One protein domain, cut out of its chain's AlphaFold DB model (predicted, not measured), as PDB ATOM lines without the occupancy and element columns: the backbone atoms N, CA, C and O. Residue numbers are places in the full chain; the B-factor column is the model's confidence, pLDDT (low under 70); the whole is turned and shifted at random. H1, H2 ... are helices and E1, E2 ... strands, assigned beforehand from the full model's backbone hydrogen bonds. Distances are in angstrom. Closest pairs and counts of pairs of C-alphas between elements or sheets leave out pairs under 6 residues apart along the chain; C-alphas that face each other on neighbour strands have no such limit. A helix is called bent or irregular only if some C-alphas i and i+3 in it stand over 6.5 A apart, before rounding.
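AT A GLANCE: This is residues 105 to 247 of the 247 residues of the protein "V-type proton ATPase subunit S1-like protein" of Erinaceus europaeus (UniProt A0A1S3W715). Two strongly twisted sheets lie partly face to face with their strands crossed, as a loose sandwich: a larger one built on the long strands E2, E3, E4 and E5, with the short E6 and E8 at its border, and a smaller one of E1, E9 and E7. The sheets draw together near the two ends of the bent strand E9; the five-residue H1 sits at the border between E1 and E2, and the four-residue H2 beside E5. The printed part has 143 residues with two named helices and nine named strands, in the order E1 H1 E2 E3 E4 E5 E6 E7 E8 H2 E9, and is mostly strand. The smaller sheet has the order E1, E9, E7, the larger is branched at E4, and neighbours in both are antiparallel. The whole is compact, with a radius of gyration of the C-alphas of 14.9 A and spans of 48 by 36 by 27 A.

HOW THE PARTS SIT: E1, residues 109 to 114, is an edge strand of the smaller sheet, and its inner neighbour is E9, residues 235 to 246; N 111 and O 238 are 2.9 A apart, within hydrogen-bond range. H1, residues 123 to 127, only grazes both sheets; its closest C-alphas to E1 are those of Thr 123 and Ile 110, 5.2 A apart. E2, residues 144 to 151, E3, residues 160 to 168, E4, residues 177 to 187, and E5, residues 190 to 197, form a meander, each strand the antiparallel neighbour of the one before, and each successive pair is a hairpin. Within hydrogen-bond range are N 147 and O 164 between E2 and E3, 2.9 A, N 163 and O 184 between E3 and E4, 2.9 A, and N 195 and O 183 between E4 and E5, 2.8 A. E3 lies on one side of E4; E5 and E6, residues 201 to 203, lie on the other side, with N 178 and O 202 2.9 A apart. E7, residues 208 to 214, is the other edge strand of the smaller sheet, where N 210 and O 242 of E9 are 2.8 A apart. E8, residues 223 to 225, is a neighbour of E5, with N 196 and O 224 2.7 A apart. H2, residues 231 to 234, is on the larger sheet, only just at the sheet's level with a height over the sheet of 3.6 A; the C-alphas of Ser 232 and Ala 193 are its closest to E5, 4.0 A apart. In H1 the O i to N i+4 pair is within hydrogen-bond range, and H2 is too short for such a pair. E9 bends by 89 degrees at residue 241; its closest C-alphas to E4 are those of Lys 246 and Phe 178, 6.3 A apart. E1 and E4, for instance, are apart.

IN THESE COORDINATES: E1 begins with C-alpha 109 at (183.264, 217.705, 101.485) and is 17.1 A long. E2 measures 22.6 A, E3 26.7 A and E4 30.7 A, from C-alpha 177 at (168.607, 200.025, 90.442) to C-alpha 187. E5, 20.0 A, bends by 52 degrees at residue 193. E6, E8, H1 and H2 are short, and E7 measures 14.7 A. E9 is 25.9 A from first to last C-alpha and ends with C-alpha 246 at (174.761, 200.105, 96.375).

THE WHOLE: The two C-alphas farthest apart, those of Asp 154 and Ser 173, are 48.6 A from each other. The printed part has no cut. The link from H1 to E2, residues 128 to 143, is long; its residues 139 to 140 pair antiparallel with residues 145 to 146 of E2. The mean pLDDT of the printed part is 87.9, and residues 154 to 158, 171 to 173, 219 and 228 to 230 are under 70.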
ATOM      1  N   PHE A 105     180.934 204.721  99.168       94.69
ATOM      2  CA  PHE A 105     180.558 206.115  99.338       94.69
ATOM      3  C   PHE A 105     181.786 207.015  99.414       94.69
ATOM      4  O   PHE A 105     182.754 206.722 100.114       94.69
ATOM      5  N   TRP A 106     181.742 208.132  98.703       92.75
ATOM      6  CA  TRP A 106     182.770 209.157  98.748       92.75
ATOM      7  C   TRP A 106     182.156 210.531  98.515       92.75
ATOM      8  O   TRP A 106     181.151 210.681  97.824       92.75
ATOM      9  N   THR A 107     182.769 211.548  99.100       93.31
ATOM     10  CA  THR A 107     182.427 212.944  98.853       93.31
ATOM     11  C   THR A 107     183.646 213.792  99.168       93.31
ATOM     12  O   THR A 107     184.402 213.484 100.089       93.31
ATOM     13  N   LYS A 108     183.854 214.871  98.417       91.31
ATOM     14  CA  LYS A 108     184.977 215.788  98.636       91.31
ATOM     15  C   LYS A 108     184.807 216.624  99.897       91.31
ATOM     16  O   LYS A 108     185.803 217.032 100.485       91.31
ATOM     17  N   ARG A 109     183.565 216.944 100.268       92.50
ATOM     18  CA  ARG A 109     183.264 217.705 101.485       92.50
ATOM     19  C   ARG A 109     181.930 217.297 102.091       92.50
ATOM     20  O   ARG A 109     180.975 217.078 101.343       92.50
ATOM     21  N   ILE A 110     181.863 217.249 103.419       94.00
ATOM     22  CA  ILE A 110     180.636 217.089 104.205       94.00
ATOM     23  C   ILE A 110     180.526 218.275 105.150       94.00
ATOM     24  O   ILE A 110     181.407 218.490 105.973       94.00
ATOM     25  N   THR A 111     179.426 219.016 105.077       94.31
ATOM     26  CA  THR A 111     179.151 220.070 106.056       94.31
ATOM     27  C   THR A 111     177.751 219.949 106.620       94.31
ATOM     28  O   THR A 111     176.808 219.689 105.866       94.31
ATOM     29  N   VAL A 112     177.617 220.222 107.913       93.75
ATOM     30  CA  VAL A 112     176.351 220.253 108.642       93.75
ATOM     31  C   VAL A 112     176.227 221.584 109.377       93.75
ATOM     32  O   VAL A 112     177.201 222.111 109.904       93.75
ATOM     33  N   LYS A 113     175.028 222.154 109.416       92.50
ATOM     34  CA  LYS A 113     174.747 223.391 110.143       92.50
ATOM     35  C   LYS A 113     173.370 223.322 110.783       92.50
ATOM     36  O   LYS A 113     172.413 222.881 110.157       92.50
ATOM     37  N   PHE A 114     173.271 223.778 112.026       91.25
ATOM     38  CA  PHE A 114     172.005 223.890 112.741       91.25
ATOM     39  C   PHE A 114     171.630 225.362 112.922       91.25
ATOM     40  O   PHE A 114     172.368 226.144 113.525       91.25
ATOM     41  N   LYS A 115     170.465 225.762 112.411       89.44
ATOM     42  CA  LYS A 115     169.961 227.143 112.426       89.44
ATOM     43  C   LYS A 115     171.029 228.134 111.930       89.44
ATOM     44  O   LYS A 115     171.598 227.978 110.854       89.44
ATOM     45  N   ASN A 116     171.310 229.152 112.738       87.12
ATOM     46  CA  ASN A 116     172.295 230.195 112.476       87.12
ATOM     47  C   ASN A 116     173.619 229.939 113.211       87.12
ATOM     48  O   ASN A 116     174.390 230.874 113.413       87.12
ATOM     49  N   GLN A 117     173.863 228.705 113.657       88.75
ATOM     50  CA  GLN A 117     175.150 228.334 114.238       88.75
ATOM     51  C   GLN A 117     176.227 228.242 113.155       88.75
ATOM     52  O   GLN A 117     175.942 228.230 111.952       88.75
ATOM     53  N   THR A 118     177.476 228.181 113.605       89.12
ATOM     54  CA  THR A 118     178.628 227.950 112.740       89.12
ATOM     55  C   THR A 118     178.453 226.638 111.985       89.12
ATOM     56  O   THR A 118     178.026 225.632 112.550       89.12
ATOM     57  N   GLN A 119     178.762 226.661 110.692       90.69
ATOM     58  CA  GLN A 119     178.800 225.454 109.881       90.69
ATOM     59  C   GLN A 119     179.949 224.564 110.358       90.69
ATOM     60  O   GLN A 119     181.082 225.029 110.469       90.69
ATOM     61  N   LEU A 120     179.642 223.300 110.615       91.12
ATOM     62  CA  LEU A 120     180.607 222.272 110.961       91.12
ATOM     63  C   LEU A 120     181.022 221.538 109.684       91.12
ATOM     64  O   LEU A 120     180.166 221.030 108.956       91.12
ATOM     65  N   ASP A 121     182.320 221.512 109.399       91.69
ATOM     66  CA  ASP A 121     182.906 220.671 108.355       91.69
ATOM     67  C   ASP A 121     183.320 219.345 108.999       91.69
ATOM     68  O   ASP A 121     184.007 219.358 110.011       91.69
ATOM     69  N   LEU A 122     182.833 218.230 108.454       91.06
ATOM     70  CA  LEU A 122     183.051 216.873 108.974       91.06
ATOM     71  C   LEU A 122     184.029 216.077 108.095       91.06
ATOM     72  O   LEU A 122     184.145 214.856 108.205       91.06
ATOM     73  N   THR A 123     184.635 216.734 107.106       90.19
ATOM     74  CA  THR A 123     185.376 216.051 106.042       90.19
ATOM     75  C   THR A 123     186.638 215.388 106.565       90.19
ATOM     76  O   THR A 123     186.922 214.252 106.188       90.19
ATOM     77  N   ASP A 124     187.390 216.066 107.430       86.94
ATOM     78  CA  ASP A 124     188.653 215.542 107.952       86.94
ATOM     79  C   ASP A 124     188.426 214.421 108.970       86.94
ATOM     80  O   ASP A 124     189.238 213.503 109.070       86.94
ATOM     81  N   GLU A 125     187.293 214.423 109.666       87.00
ATOM     82  CA  GLU A 125     186.891 213.359 110.580       87.00
ATOM     83  C   GLU A 125     186.407 212.110 109.846       87.00
ATOM     84  O   GLU A 125     186.594 210.995 110.333       87.00
ATOM     85  N   VAL A 126     185.777 212.282 108.680       88.00
ATOM     86  CA  VAL A 126     185.249 211.166 107.886       88.00
ATOM     87  C   VAL A 126     186.305 210.594 106.942       88.00
ATOM     88  O   VAL A 126     186.426 209.377 106.816       88.00
ATOM     89  N   PHE A 127     187.073 211.456 106.277       87.31
ATOM     90  CA  PHE A 127     188.001 211.064 105.217       87.31
ATOM     91  C   PHE A 127     189.459 211.399 105.508       87.31
ATOM     92  O   PHE A 127     190.304 210.916 104.771       87.31
ATOM     93  N   GLY A 128     189.792 212.186 106.533       81.56
ATOM     94  CA  GLY A 128     191.164 212.636 106.788       81.56
ATOM     95  C   GLY A 128     192.187 211.500 106.920       81.56
ATOM     96  O   GLY A 128     191.867 210.345 107.174       81.56
ATOM     97  N   GLN A 129     193.479 211.817 106.783       75.50
ATOM     98  CA  GLN A 129     194.546 210.795 106.758       75.50
ATOM     99  C   GLN A 129     194.628 209.936 108.033       75.50
ATOM    100  O   GLN A 129     195.159 208.829 107.998       75.50
ATOM    101  N   LYS A 130     194.136 210.463 109.159       72.19
ATOM    102  CA  LYS A 130     194.068 209.781 110.459       72.19
ATOM    103  C   LYS A 130     192.631 209.424 110.858       72.19
ATOM    104  O   LYS A 130     192.417 209.013 111.992       72.19
ATOM    105  N   ALA A 131     191.664 209.617 109.963       75.25
ATOM    106  CA  ALA A 131     190.263 209.352 110.238       75.25
ATOM    107  C   ALA A 131     190.023 207.852 110.422       75.25
ATOM    108  O   ALA A 131     190.419 207.031 109.593       75.25
ATOM    109  N   THR A 132     189.321 207.508 111.495       74.06
ATOM    110  CA  THR A 132     188.742 206.183 111.715       74.06
ATOM    111  C   THR A 132     187.241 206.361 111.885       74.06
ATOM    112  O   THR A 132     186.727 206.331 113.001       74.06
ATOM    113  N   VAL A 133     186.547 206.624 110.775       85.69
ATOM    114  CA  VAL A 133     185.086 206.719 110.785       85.69
ATOM    115  C   VAL A 133     184.496 205.354 111.136       85.69
ATOM    116  O   VAL A 133     184.797 204.347 110.491       85.69
ATOM    117  N   ASP A 134     183.680 205.310 112.188       87.88
ATOM    118  CA  ASP A 134     183.004 204.085 112.599       87.88
ATOM    119  C   ASP A 134     181.764 203.869 111.724       87.88
ATOM    120  O   ASP A 134     180.831 204.678 111.706       87.88
ATOM    121  N   VAL A 135     181.786 202.757 110.988       91.94
ATOM    122  CA  VAL A 135     180.702 202.301 110.113       91.94
ATOM    123  C   VAL A 135     180.023 201.033 110.625       91.94
ATOM    124  O   VAL A 135     179.241 200.433 109.891       91.94
ATOM    125  N   GLY A 136     180.283 200.613 111.868       88.38
ATOM    126  CA  GLY A 136     179.858 199.322 112.420       88.38
ATOM    127  C   GLY A 136     178.343 199.108 112.497       88.38
ATOM    128  O   GLY A 136     177.893 197.969 112.482       88.38
ATOM    129  N   ASN A 137     177.547 200.182 112.511       91.25
ATOM    130  CA  ASN A 137     176.080 200.099 112.445       91.25
ATOM    131  C   ASN A 137     175.536 200.062 111.005       91.25
ATOM    132  O   ASN A 137     174.322 200.148 110.800       91.25
ATOM    133  N   SER A 138     176.415 200.010 110.003       94.75
ATOM    134  CA  SER A 138     176.016 199.864 108.606       94.75
ATOM    135  C   SER A 138     175.576 198.431 108.332       94.75
ATOM    136  O   SER A 138     176.120 197.482 108.889       94.75
ATOM    137  N   HIS A 139     174.596 198.270 107.454       94.00
ATOM    138  CA  HIS A 139     174.011 196.974 107.135       94.00
ATOM    139  C   HIS A 139     173.626 196.918 105.662       94.00
ATOM    140  O   HIS A 139     173.229 197.929 105.086       94.00
ATOM    141  N   CYS A 140     173.685 195.735 105.065       93.25
ATOM    142  CA  CYS A 140     173.249 195.499 103.697       93.25
ATOM    143  C   CYS A 140     172.292 194.313 103.660       93.25
ATOM    144  O   CYS A 140     172.502 193.311 104.331       93.25
ATOM    145  N   SER A 141     171.234 194.438 102.874       90.38
ATOM    146  CA  SER A 141     170.307 193.363 102.544       90.38
ATOM    147  C   SER A 141     169.958 193.419 101.058       90.38
ATOM    148  O   SER A 141     170.302 194.369 100.341       90.38
ATOM    149  N   GLU A 142     169.229 192.406 100.596       83.94
ATOM    150  CA  GLU A 142     168.701 192.380  99.233       83.94
ATOM    151  C   GLU A 142     167.728 193.536  98.955       83.94
ATOM    152  O   GLU A 142     167.643 194.002  97.824       83.94
ATOM    153  N   GLU A 143     167.012 194.043  99.961       86.81
ATOM    154  CA  GLU A 143     165.994 195.084  99.768       86.81
ATOM    155  C   GLU A 143     166.539 196.494 100.014       86.81
ATOM    156  O   GLU A 143     166.231 197.438  99.281       86.81
ATOM    157  N   ASN A 144     167.365 196.648 101.045       92.38
ATOM    158  CA  ASN A 144     167.872 197.937 101.493       92.38
ATOM    159  C   ASN A 144     169.315 197.846 101.990       92.38
ATOM    160  O   ASN A 144     169.842 196.777 102.280       92.38
ATOM    161  N   ALA A 145     169.973 198.991 102.083       95.38
ATOM    162  CA  ALA A 145     171.258 199.105 102.743       95.38
ATOM    163  C   ALA A 145     171.300 200.400 103.551       95.38
ATOM    164  O   ALA A 145     170.750 201.422 103.140       95.38
ATOM    165  N   THR A 146     171.963 200.355 104.694       96.81
ATOM    166  CA  THR A 146     172.133 201.487 105.594       96.81
ATOM    167  C   THR A 146     173.619 201.758 105.729       96.81
ATOM    168  O   THR A 146     174.357 200.886 106.179       96.81
ATOM    169  N   LEU A 147     174.059 202.963 105.371       97.06
ATOM    170  CA  LEU A 147     175.395 203.459 105.694       97.06
ATOM    171  C   LEU A 147     175.290 204.340 106.932       97.06
ATOM    172  O   LEU A 147     174.541 205.316 106.933       97.06
ATOM    173  N   TYR A 148     176.050 204.013 107.965       95.06
ATOM    174  CA  TYR A 148     176.133 204.793 109.188       95.06
ATOM    175  C   TYR A 148     177.524 205.408 109.284       95.06
ATOM    176  O   TYR A 148     178.506 204.678 109.307       95.06
ATOM    177  N   LEU A 149     177.618 206.735 109.309       93.94
ATOM    178  CA  LEU A 149     178.874 207.453 109.505       93.94
ATOM    179  C   LEU A 149     178.866 208.042 110.905       93.94
ATOM    180  O   LEU A 149     178.250 209.085 111.116       93.94
ATOM    181  N   ARG A 150     179.518 207.376 111.858       90.75
ATOM    182  CA  ARG A 150     179.697 207.927 113.202       90.75
ATOM    183  C   ARG A 150     180.914 208.834 113.224       90.75
ATOM    184  O   ARG A 150     182.044 208.375 113.047       90.75
ATOM    185  N   VAL A 151     180.665 210.121 113.447       86.38
ATOM    186  CA  VAL A 151     181.694 211.153 113.527       86.38
ATOM    187  C   VAL A 151     181.910 211.515 114.988       86.38
ATOM    188  O   VAL A 151     180.975 211.840 115.721       86.38
ATOM    189  N   THR A 152     183.154 211.413 115.442       78.31
ATOM    190  CA  THR A 152     183.553 211.761 116.809       78.31
ATOM    191  C   THR A 152     184.819 212.599 116.739       78.31
ATOM    192  O   THR A 152     185.811 212.164 116.159       78.31
ATOM    193  N   ASN A 153     184.783 213.800 117.314       71.38
ATOM    194  CA  ASN A 153     185.938 214.691 117.438       71.38
ATOM    195  C   ASN A 153     185.862 215.496 118.750       71.38
ATOM    196  O   ASN A 153     184.870 215.412 119.480       71.38
ATOM    197  N   ASP A 154     186.906 216.279 119.032       67.62
ATOM    198  CA  ASP A 154     186.999 217.107 120.242       67.62
ATOM    199  C   ASP A 154     185.876 218.167 120.324       67.62
ATOM    200  O   ASP A 154     185.407 218.485 121.417       67.62
ATOM    201  N   ASP A 155     185.392 218.659 119.175       63.91
ATOM    202  CA  ASP A 155     184.330 219.676 119.063       63.91
ATOM    203  C   ASP A 155     182.899 219.093 119.118       63.91
ATOM    204  O   ASP A 155     181.929 219.794 119.416       63.91
ATOM    205  N   THR A 156     182.746 217.791 118.872       63.88
ATOM    206  CA  THR A 156     181.494 217.021 118.929       63.88
ATOM    207  C   THR A 156     181.634 215.834 119.887       63.88
ATOM    208  O   THR A 156     181.389 214.684 119.521       63.88
ATOM    209  N   PRO A 157     181.941 216.079 121.175       57.25
ATOM    210  CA  PRO A 157     182.210 215.013 122.142       57.25
ATOM    211  C   PRO A 157     181.002 214.094 122.387       57.25
ATOM    212  O   PRO A 157     181.154 212.991 122.904       57.25
ATOM    213  N   LYS A 158     179.788 214.534 122.019       67.88
ATOM    214  CA  LYS A 158     178.546 213.745 122.097       67.88
ATOM    215  C   LYS A 158     178.277 212.869 120.862       67.88
ATOM    216  O   LYS A 158     177.270 212.166 120.856       67.88
ATOM    217  N   GLY A 159     179.159 212.908 119.860       77.81
ATOM    218  CA  GLY A 159     179.030 212.197 118.590       77.81
ATOM    219  C   GLY A 159     177.938 212.788 117.696       77.81
ATOM    220  O   GLY A 159     176.817 213.057 118.140       77.81
ATOM    221  N   LEU A 160     178.263 213.004 116.425       89.25
ATOM    222  CA  LEU A 160     177.288 213.307 115.383       89.25
ATOM    223  C   LEU A 160     177.349 212.188 114.354       89.25
ATOM    224  O   LEU A 160     178.404 211.914 113.792       89.25
ATOM    225  N   ASP A 161     176.208 211.565 114.087       92.56
ATOM    226  CA  ASP A 161     176.125 210.481 113.125       92.56
ATOM    227  C   ASP A 161     175.299 210.915 111.913       92.56
ATOM    228  O   ASP A 161     174.279 211.602 112.037       92.56
ATOM    229  N   ILE A 162     175.728 210.485 110.728       95.75
ATOM    230  CA  ILE A 162     174.967 210.644 109.487       95.75
ATOM    231  C   ILE A 162     174.578 209.258 108.991       95.75
ATOM    232  O   ILE A 162     175.440 208.433 108.687       95.75
ATOM    233  N   ARG A 163     173.273 209.004 108.892       97.25
ATOM    234  CA  ARG A 163     172.729 207.737 108.396       97.25
ATOM    235  C   ARG A 163     172.135 207.921 107.007       97.25
ATOM    236  O   ARG A 163     171.274 208.771 106.811       97.25
ATOM    237  N   PHE A 164     172.563 207.101 106.055       98.00
ATOM    238  CA  PHE A 164     171.997 207.023 104.712       98.00
ATOM    239  C   PHE A 164     171.225 205.720 104.579       98.00
ATOM    240  O   PHE A 164     171.771 204.654 104.855       98.00
ATOM    241  N   THR A 165     169.992 205.800 104.093       97.44
ATOM    242  CA  THR A 165     169.169 204.632 103.779       97.44
ATOM    243  C   THR A 165     169.027 204.538 102.272       97.44
ATOM    244  O   THR A 165     168.421 205.409 101.647       97.44
ATOM    245  N   LEU A 166     169.581 203.481 101.690       96.38
ATOM    246  CA  LEU A 166     169.480 203.146 100.277       96.38
ATOM    247  C   LEU A 166     168.470 202.011 100.101       96.38
ATOM    248  O   LEU A 166     168.448 201.068 100.891       96.38
ATOM    249  N   ILE A 167     167.648 202.083  99.062       94.44
ATOM    250  CA  ILE A 167     166.659 201.050  98.737       94.44
ATOM    251  C   ILE A 167     166.874 200.552  97.316       94.44
ATOM    252  O   ILE A 167     167.283 201.314  96.438       94.44
ATOM    253  N   ASN A 168     166.581 199.278  97.085       90.19
ATOM    254  CA  ASN A 168     166.508 198.742  95.738       90.19
ATOM    255  C   ASN A 168     165.199 199.162  95.069       90.19
ATOM    256  O   ASN A 168     164.119 199.135  95.658       90.19
ATOM    257  N   TYR A 169     165.307 199.553  93.806       78.62
ATOM    258  CA  TYR A 169     164.207 200.006  92.978       78.62
ATOM    259  C   TYR A 169     164.146 199.179  91.695       78.62
ATOM    260  O   TYR A 169     164.638 199.565  90.637       78.62
ATOM    261  N   ASN A 170     163.522 198.009  91.778       70.00
ATOM    262  CA  ASN A 170     163.387 197.113  90.635       70.00
ATOM    263  C   ASN A 170     162.053 197.383  89.928       70.00
ATOM    264  O   ASN A 170     161.036 196.769  90.236       70.00
ATOM    265  N   LYS A 171     162.042 198.329  88.981       56.56
ATOM    266  CA  LYS A 171     160.853 198.597  88.146       56.56
ATOM    267  C   LYS A 171     160.674 197.590  87.002       56.56
ATOM    268  O   LYS A 171     159.565 197.441  86.500       56.56
ATOM    269  N   LEU A 172     161.756 196.933  86.576       58.47
ATOM    270  CA  LEU A 172     161.798 195.955  85.486       58.47
ATOM    271  C   LEU A 172     162.766 194.822  85.858       58.47
ATOM    272  O   LEU A 172     163.763 195.059  86.533       58.47
ATOM    273  N   SER A 173     162.499 193.606  85.383       63.09
ATOM    274  CA  SER A 173     163.257 192.388  85.722       63.09
ATOM    275  C   SER A 173     164.677 192.309  85.136       63.09
ATOM    276  O   SER A 173     165.414 191.390  85.472       63.09
ATOM    277  N   ILE A 174     165.069 193.241  84.259       70.12
ATOM    278  CA  ILE A 174     166.299 193.133  83.451       70.12
ATOM    279  C   ILE A 174     167.478 193.904  84.066       70.12
ATOM    280  O   ILE A 174     168.630 193.560  83.829       70.12
ATOM    281  N   GLN A 175     167.213 194.937  84.868       80.00
ATOM    282  CA  GLN A 175     168.258 195.772  85.458       80.00
ATOM    283  C   GLN A 175     167.824 196.223  86.849       80.00
ATOM    284  O   GLN A 175     166.798 196.889  86.987       80.00
ATOM    285  N   SER A 176     168.628 195.894  87.863       87.00
ATOM    286  CA  SER A 176     168.434 196.417  89.214       87.00
ATOM    287  C   SER A 176     168.949 197.850  89.316       87.00
ATOM    288  O   SER A 176     169.941 198.216  88.669       87.00
ATOM    289  N   TRP A 177     168.245 198.656  90.105       91.38
ATOM    290  CA  TRP A 177     168.607 200.025  90.442       91.38
ATOM    291  C   TRP A 177     168.585 200.186  91.949       91.38
ATOM    292  O   TRP A 177     167.827 199.506  92.640       91.38
ATOM    293  N   PHE A 178     169.340 201.156  92.438       93.44
ATOM    294  CA  PHE A 178     169.195 201.656  93.792       93.44
ATOM    295  C   PHE A 178     168.811 203.130  93.769       93.44
ATOM    296  O   PHE A 178     169.101 203.864  92.820       93.44
ATOM    297  N   SER A 179     168.195 203.575  94.854       94.69
ATOM    298  CA  SER A 179     168.035 204.988  95.156       94.69
ATOM    299  C   SER A 179     168.470 205.274  96.582       94.69
ATOM    300  O   SER A 179     168.310 204.447  97.485       94.69
ATOM    301  N   LEU A 180     169.027 206.464  96.797       96.69
ATOM    302  CA  LEU A 180     169.109 207.008  98.143       96.69
ATOM    303  C   LEU A 180     167.691 207.424  98.535       96.69
ATOM    304  O   LEU A 180     167.066 208.223  97.841       96.69
ATOM    305  N   HIS A 181     167.175 206.853  99.617       95.94
ATOM    306  CA  HIS A 181     165.823 207.114 100.092       95.94
ATOM    307  C   HIS A 181     165.811 208.221 101.146       95.94
ATOM    308  O   HIS A 181     165.030 209.170 101.043       95.94
ATOM    309  N   ARG A 182     166.682 208.110 102.157       96.69
ATOM    310  CA  ARG A 182     166.745 209.050 103.283       96.69
ATOM    311  C   ARG A 182     168.173 209.341 103.716       96.69
ATOM    312  O   ARG A 182     169.042 208.477 103.616       96.69
ATOM    313  N   VAL A 183     168.370 210.547 104.235       97.56
ATOM    314  CA  VAL A 183     169.556 210.957 104.994       97.56
ATOM    315  C   VAL A 183     169.091 211.484 106.341       97.56
ATOM    316  O   VAL A 183     168.202 212.331 106.400       97.56
ATOM    317  N   GLU A 184     169.679 211.000 107.422       96.88
ATOM    318  CA  GLU A 184     169.320 211.387 108.780       96.88
ATOM    319  C   GLU A 184     170.537 211.914 109.526       96.88
ATOM    320  O   GLU A 184     171.626 211.347 109.435       96.88
ATOM    321  N   ILE A 185     170.327 212.992 110.278       95.06
ATOM    322  CA  ILE A 185     171.305 213.527 111.221       95.06
ATOM    323  C   ILE A 185     170.892 213.050 112.601       95.06
ATOM    324  O   ILE A 185     169.781 213.327 113.062       95.06
ATOM    325  N   ILE A 186     171.793 212.338 113.260       93.56
ATOM    326  CA  ILE A 186     171.586 211.784 114.587       93.56
ATOM    327  C   ILE A 186     172.600 212.453 115.503       93.56
ATOM    328  O   ILE A 186     173.795 212.486 115.231       93.56
ATOM    329  N   PHE A 187     172.111 213.007 116.601       89.88
ATOM    330  CA  PHE A 187     172.947 213.634 117.611       89.88
ATOM    331  C   PHE A 187     172.510 213.104 118.962       89.88
ATOM    332  O   PHE A 187     171.309 213.065 119.247       89.88
ATOM    333  N   ASN A 188     173.474 212.686 119.785       87.50
ATOM    334  CA  ASN A 188     173.190 212.124 121.105       87.50
ATOM    335  C   ASN A 188     172.155 210.975 121.038       87.50
ATOM    336  O   ASN A 188     171.152 210.980 121.753       87.50
ATOM    337  N   ASN A 189     172.360 210.043 120.098       86.94
ATOM    338  CA  ASN A 189     171.521 208.857 119.860       86.94
ATOM    339  C   ASN A 189     170.049 209.135 119.492       86.94
ATOM    340  O   ASN A 189     169.237 208.211 119.469       86.94
ATOM    341  N   SER A 190     169.694 210.380 119.176       90.44
ATOM    342  CA  SER A 190     168.347 210.772 118.764       90.44
ATOM    343  C   SER A 190     168.376 211.390 117.368       90.44
ATOM    344  O   SER A 190     169.250 212.204 117.059       90.44
ATOM    345  N   ILE A 191     167.419 211.001 116.521       93.44
ATOM    346  CA  ILE A 191     167.256 211.557 115.173       93.44
ATOM    347  C   ILE A 191     166.833 213.021 115.313       93.44
ATOM    348  O   ILE A 191     165.759 213.316 115.828       93.44
ATOM    349  N   GLN A 192     167.688 213.933 114.856       93.00
ATOM    350  CA  GLN A 192     167.438 215.376 114.905       93.00
ATOM    351  C   GLN A 192     166.833 215.906 113.610       93.00
ATOM    352  O   GLN A 192     166.068 216.871 113.629       93.00
ATOM    353  N   ALA A 193     167.210 215.300 112.485       94.44
ATOM    354  CA  ALA A 193     166.702 215.658 111.175       94.44
ATOM    355  C   ALA A 193     166.592 214.428 110.280       94.44
ATOM    356  O   ALA A 193     167.468 213.563 110.288       94.44
ATOM    357  N   THR A 194     165.553 214.410 109.454       96.44
ATOM    358  CA  THR A 194     165.328 213.408 108.414       96.44
ATOM    359  C   THR A 194     165.050 214.119 107.100       96.44
ATOM    360  O   THR A 194     164.085 214.876 106.975       96.44
ATOM    361  N   PHE A 195     165.871 213.831 106.098       96.38
ATOM    362  CA  PHE A 195     165.721 214.324 104.739       96.38
ATOM    363  C   PHE A 195     165.330 213.179 103.810       96.38
ATOM    364  O   PHE A 195     165.979 212.135 103.796       96.38
ATOM    365  N   ASN A 196     164.291 213.388 103.011       95.81
ATOM    366  CA  ASN A 196     163.957 212.548 101.873       95.81
ATOM    367  C   ASN A 196     164.839 212.945 100.693       95.81
ATOM    368  O   ASN A 196     164.894 214.116 100.312       95.81
ATOM    369  N   ALA A 197     165.510 211.962 100.108       95.38
ATOM    370  CA  ALA A 197     166.317 212.174  98.924       95.38
ATOM    371  C   ALA A 197     165.445 212.122  97.660       95.38
ATOM    372  O   ALA A 197     164.608 211.233  97.489       95.38
ATOM    373  N   THR A 198     165.644 213.078  96.759       91.81
ATOM    374  CA  THR A 198     164.956 213.177  95.471       91.81
ATOM    375  C   THR A 198     165.985 213.158  94.346       91.81
ATOM    376  O   THR A 198     167.036 213.779  94.436       91.81
ATOM    377  N   GLY A 199     165.724 212.402  93.276       89.31
ATOM    378  CA  GLY A 199     166.604 212.402  92.098       89.31
ATOM    379  C   GLY A 199     167.988 211.758  92.289       89.31
ATOM    380  O   GLY A 199     168.864 211.960  91.449       89.31
ATOM    381  N   ILE A 200     168.194 210.983  93.361       94.12
ATOM    382  CA  ILE A 200     169.456 210.283  93.651       94.12
ATOM    383  C   ILE A 200     169.257 208.781  93.442       94.12
ATOM    384  O   ILE A 200     168.818 208.066  94.345       94.12
ATOM    385  N   TYR A 201     169.533 208.307  92.229       92.94
ATOM    386  CA  TYR A 201     169.379 206.904  91.842       92.94
ATOM    387  C   TYR A 201     170.303 206.533  90.678       92.94
ATOM    388  O   TYR A 201     170.628 207.371  89.836       92.94
ATOM    389  N   ALA A 202     170.708 205.269  90.622       92.56
ATOM    390  CA  ALA A 202     171.563 204.712  89.577       92.56
ATOM    391  C   ALA A 202     171.290 203.204  89.419       92.56
ATOM    392  O   ALA A 202     170.765 202.579  90.347       92.56
ATOM    393  N   PRO A 203     171.622 202.586  88.272       91.00
ATOM    394  CA  PRO A 203     171.632 201.131  88.172       91.00
ATOM    395  C   PRO A 203     172.644 200.543  89.154       91.00
ATOM    396  O   PRO A 203     173.728 201.095  89.305       91.00
ATOM    397  N   SER A 204     172.367 199.376  89.734       89.38
ATOM    398  CA  SER A 204     173.250 198.728  90.725       89.38
ATOM    399  C   SER A 204     174.621 198.306  90.168       89.38
ATOM    400  O   SER A 204     175.505 197.907  90.916       89.38
ATOM    401  N   SER A 205     174.827 198.396  88.848       87.50
ATOM    402  CA  SER A 205     176.126 198.205  88.183       87.50
ATOM    403  C   SER A 205     176.981 199.479  88.104       87.50
ATOM    404  O   SER A 205     178.161 199.401  87.759       87.50
ATOM    405  N   HIS A 206     176.404 200.643  88.404       89.94
ATOM    406  CA  HIS A 206     177.050 201.947  88.312       89.94
ATOM    407  C   HIS A 206     176.868 202.740  89.604       89.94
ATOM    408  O   HIS A 206     175.980 202.494  90.410       89.94
ATOM    409  N   SER A 207     177.712 203.740  89.787       92.25
ATOM    410  CA  SER A 207     177.593 204.703  90.874       92.25
ATOM    411  C   SER A 207     176.865 205.965  90.417       92.25
ATOM    412  O   SER A 207     176.991 206.407  89.269       92.25
ATOM    413  N   TYR A 208     176.128 206.561  91.349       94.75
ATOM    414  CA  TYR A 208     175.585 207.903  91.212       94.75
ATOM    415  C   TYR A 208     176.665 208.922  91.562       94.75
ATOM    416  O   TYR A 208     177.324 208.792  92.593       94.75
ATOM    417  N   HIS A 209     176.808 209.944  90.728       94.19
ATOM    418  CA  HIS A 209     177.683 211.086  90.947       94.19
ATOM    419  C   HIS A 209     176.867 212.370  90.940       94.19
ATOM    420  O   HIS A 209     176.046 212.550  90.045       94.19
ATOM    421  N   CYS A 210     177.121 213.300  91.851       92.94
ATOM    422  CA  CYS A 210     176.665 214.668  91.671       92.94
ATOM    423  C   CYS A 210     177.604 215.672  92.330       92.94
ATOM    424  O   CYS A 210     178.017 215.504  93.476       92.94
ATOM    425  N   GLN A 211     177.875 216.776  91.634       91.19
ATOM    426  CA  GLN A 211     178.705 217.858  92.172       91.19
ATOM    427  C   GLN A 211     178.153 218.435  93.478       91.19
ATOM    428  O   GLN A 211     178.923 218.893  94.326       91.19
ATOM    429  N   HIS A 212     176.828 218.434  93.644       91.50
ATOM    430  CA  HIS A 212     176.187 219.016  94.808       91.50
ATOM    431  C   HIS A 212     174.940 218.239  95.219       91.50
ATOM    432  O   HIS A 212     173.973 218.166  94.469       91.50
ATOM    433  N   VAL A 213     174.948 217.710  96.440       95.12
ATOM    434  CA  VAL A 213     173.767 217.134  97.090       95.12
ATOM    435  C   VAL A 213     173.557 217.905  98.387       95.12
ATOM    436  O   VAL A 213     174.404 217.862  99.275       95.12
ATOM    437  N   SER A 214     172.460 218.655  98.506       94.69
ATOM    438  CA  SER A 214     172.216 219.493  99.686       94.69
ATOM    439  C   SER A 214     170.741 219.600 100.050       94.69
ATOM    440  O   SER A 214     169.872 219.344  99.212       94.69
ATOM    441  N   SER A 215     170.477 220.031 101.286       93.44
ATOM    442  CA  SER A 215     169.142 220.449 101.728       93.44
ATOM    443  C   SER A 215     168.836 221.936 101.504       93.44
ATOM    444  O   SER A 215     167.733 222.402 101.792       93.44
ATOM    445  N   LEU A 216     169.782 222.704 100.952       87.50
ATOM    446  CA  LEU A 216     169.625 224.138 100.721       87.50
ATOM    447  C   LEU A 216     168.756 224.406  99.484       87.50
ATOM    448  O   LEU A 216     169.198 224.221  98.351       87.50
ATOM    449  N   GLN A 217     167.547 224.944  99.683       74.19
ATOM    450  CA  GLN A 217     166.593 225.236  98.596       74.19
ATOM    451  C   GLN A 217     167.151 226.133  97.482       74.19
ATOM    452  O   GLN A 217     166.736 226.019  96.335       74.19
ATOM    453  N   ARG A 218     168.110 227.015  97.790       73.62
ATOM    454  CA  ARG A 218     168.704 227.936  96.804       73.62
ATOM    455  C   ARG A 218     169.585 227.245  95.750       73.62
ATOM    456  O   ARG A 218     170.069 227.931  94.855       73.62
ATOM    457  N   ARG A 219     169.850 225.940  95.880       65.69
ATOM    458  CA  ARG A 219     170.741 225.167  94.997       65.69
ATOM    459  C   ARG A 219     170.112 223.837  94.568       65.69
ATOM    460  O   ARG A 219     170.763 222.807  94.698       65.69
ATOM    461  N   ASP A 220     168.853 223.870  94.125       74.50
ATOM    462  CA  ASP A 220     168.102 222.691  93.661       74.50
ATOM    463  C   ASP A 220     168.199 221.515  94.649       74.50
ATOM    464  O   ASP A 220     168.810 220.483  94.381       74.50
ATOM    465  N   ALA A 221     167.642 221.719  95.847       87.19
ATOM    466  CA  ALA A 221     167.771 220.786  96.963       87.19
ATOM    467  C   ALA A 221     167.322 219.361  96.593       87.19
ATOM    468  O   ALA A 221     166.144 219.108  96.344       87.19
ATOM    469  N   LEU A 222     168.273 218.426  96.638       94.56
ATOM    470  CA  LEU A 222     168.031 216.990  96.470       94.56
ATOM    471  C   LEU A 222     167.684 216.303  97.797       94.56
ATOM    472  O   LEU A 222     167.282 215.144  97.803       94.56
ATOM    473  N   LEU A 223     167.860 216.993  98.928       95.50
ATOM    474  CA  LEU A 223     167.539 216.501 100.267       95.50
ATOM    475  C   LEU A 223     166.445 217.377 100.877       95.50
ATOM    476  O   LEU A 223     166.709 218.443 101.426       95.50
ATOM    477  N   LEU A 224     165.196 216.939 100.780       93.94
ATOM    478  CA  LEU A 224     164.051 217.695 101.282       93.94
ATOM    479  C   LEU A 224     163.713 217.249 102.707       93.94
ATOM    480  O   LEU A 224     163.645 216.043 102.937       93.94
ATOM    481  N   PRO A 225     163.466 218.157 103.667       93.69
ATOM    482  CA  PRO A 225     162.966 217.771 104.985       93.69
ATOM    483  C   PRO A 225     161.744 216.852 104.850       93.69
ATOM    484  O   PRO A 225     160.821 217.160 104.097       93.69
ATOM    485  N   SER A 226     161.735 215.710 105.545       89.06
ATOM    486  CA  SER A 226     160.661 214.714 105.387       89.06
ATOM    487  C   SER A 226     159.297 215.225 105.850       89.06
ATOM    488  O   SER A 226     158.279 214.674 105.439       89.06
ATOM    489  N   ASN A 227     159.284 216.236 106.714       82.38
ATOM    490  CA  ASN A 227     158.096 216.912 107.199       82.38
ATOM    491  C   ASN A 227     158.418 218.409 107.321       82.38
ATOM    492  O   ASN A 227     159.489 218.778 107.811       82.38
ATOM    493  N   THR A 228     157.530 219.261 106.810       66.50
ATOM    494  CA  THR A 228     157.749 220.711 106.699       66.50
ATOM    495  C   THR A 228     157.657 221.428 108.039       66.50
ATOM    496  O   THR A 228     158.302 222.461 108.203       66.50
ATOM    497  N   ASP A 229     156.929 220.849 108.997       64.38
ATOM    498  CA  ASP A 229     156.753 221.404 110.345       64.38
ATOM    499  C   ASP A 229     157.773 220.854 111.358       64.38
ATOM    500  O   ASP A 229     157.782 221.258 112.519       64.38
ATOM    501  N   ASP A 230     158.653 219.942 110.931       69.06
ATOM    502  CA  ASP A 230     159.632 219.313 111.813       69.06
ATOM    503  C   ASP A 230     160.947 220.090 111.921       69.06
ATOM    504  O   ASP A 230     161.377 220.832 111.027       69.06
ATOM    505  N   MET A 231     161.658 219.797 113.012       84.06
ATOM    506  CA  MET A 231     162.998 220.302 113.330       84.06
ATOM    507  C   MET A 231     164.022 220.094 112.202       84.06
ATOM    508  O   MET A 231     165.021 220.807 112.153       84.06
ATOM    509  N   SER A 232     163.764 219.172 111.268       87.81
ATOM    510  CA  SER A 232     164.601 218.897 110.093       87.81
ATOM    511  C   SER A 232     164.846 220.127 109.214       87.81
ATOM    512  O   SER A 232     165.928 220.263 108.651       87.81
ATOM    513  N   SER A 233     163.878 221.045 109.116       89.25
ATOM    514  CA  SER A 233     164.010 222.293 108.341       89.25
ATOM    515  C   SER A 233     165.056 223.261 108.911       89.25
ATOM    516  O   SER A 233     165.540 224.146 108.209       89.25
ATOM    517  N   LEU A 234     165.425 223.081 110.182       91.44
ATOM    518  CA  LEU A 234     166.436 223.875 110.877       91.44
ATOM    519  C   LEU A 234     167.851 223.339 110.652       91.44
ATOM    520  O   LEU A 234     168.811 223.987 111.066       91.44
ATOM    521  N   TRP A 235     167.983 222.161 110.047       92.94
ATOM    522  CA  TRP A 235     169.262 221.549 109.732       92.94
ATOM    523  C   TRP A 235     169.589 221.722 108.251       92.94
ATOM    524  O   TRP A 235     168.780 221.468 107.359       92.94
ATOM    525  N   GLU A 236     170.825 222.111 107.987       93.50
ATOM    526  CA  GLU A 236     171.395 222.192 106.653       93.50
ATOM    527  C   GLU A 236     172.489 221.128 106.547       93.50
ATOM    528  O   GLU A 236     173.406 221.089 107.366       93.50
ATOM    529  N   VAL A 237     172.399 220.260 105.541       95.00
ATOM    530  CA  VAL A 237     173.435 219.275 105.216       95.00
ATOM    531  C   VAL A 237     173.836 219.438 103.762       95.00
ATOM    532  O   VAL A 237     173.010 219.731 102.894       95.00
ATOM    533  N   THR A 238     175.129 219.324 103.488       95.31
ATOM    534  CA  THR A 238     175.679 219.496 102.146       95.31
ATOM    535  C   THR A 238     176.832 218.535 101.911       95.31
ATOM    536  O   THR A 238     177.766 218.465 102.708       95.31
ATOM    537  N   PHE A 239     176.770 217.866 100.766       95.31
ATOM    538  CA  PHE A 239     177.808 217.025 100.200       95.31
ATOM    539  C   PHE A 239     178.293 217.659  98.894       95.31
ATOM    540  O   PHE A 239     177.488 218.038  98.034       95.31
ATOM    541  N   VAL A 240     179.606 217.806  98.754       93.00
ATOM    542  CA  VAL A 240     180.243 218.319  97.534       93.00
ATOM    543  C   VAL A 240     180.971 217.178  96.859       93.00
ATOM    544  O   VAL A 240     181.781 216.526  97.507       93.00
ATOM    545  N   ASP A 241     180.744 217.006  95.560       92.00
ATOM    546  CA  ASP A 241     181.342 215.924  94.770       92.00
ATOM    547  C   ASP A 241     180.925 214.538  95.296       92.00
ATOM    548  O   ASP A 241     181.740 213.679  95.613       92.00
ATOM    549  N   PHE A 242     179.618 214.358  95.476       93.81
ATOM    550  CA  PHE A 242     179.014 213.149  96.020       93.81
ATOM    551  C   PHE A 242     179.142 211.995  95.022       93.81
ATOM    552  O   PHE A 242     178.695 212.108  93.882       93.81
ATOM    553  N   GLN A 243     179.655 210.855  95.480       94.31
ATOM    554  CA  GLN A 243     179.664 209.585  94.764       94.31
ATOM    555  C   GLN A 243     179.113 208.479  95.672       94.31
ATOM    556  O   GLN A 243     179.649 208.238  96.753       94.31
ATOM    557  N   GLY A 244     178.083 207.760  95.229       92.69
ATOM    558  CA  GLY A 244     177.494 206.658  95.993       92.69
ATOM    559  C   GLY A 244     177.121 205.465  95.121       92.69
ATOM    560  O   GLY A 244     176.689 205.635  93.981       92.69
ATOM    561  N   MET A 245     177.278 204.259  95.661       93.00
ATOM    562  CA  MET A 245     176.895 202.999  95.025       93.00
ATOM    563  C   MET A 245     176.332 202.020  96.060       93.00
ATOM    564  O   MET A 245     176.897 201.900  97.146       93.00
ATOM    565  N   LYS A 246     175.259 201.307  95.692       91.19
ATOM    566  CA  LYS A 246     174.761 200.105  96.375       91.19
ATOM    567  C   LYS A 246     174.862 198.923  95.410       91.19
ATOM    568  O   LYS A 246     174.418 199.051  94.266       91.19
ATOM    569  N   GLN A 247     175.425 197.810  95.874       83.12
ATOM    570  CA  GLN A 247     175.471 196.533  95.159       83.12
ATOM    571  C   GLN A 247     174.387 195.582  95.678       83.12
ATOM    572  O   GLN A 247     174.024 195.677  96.877       83.12
TER     573      GLN A 247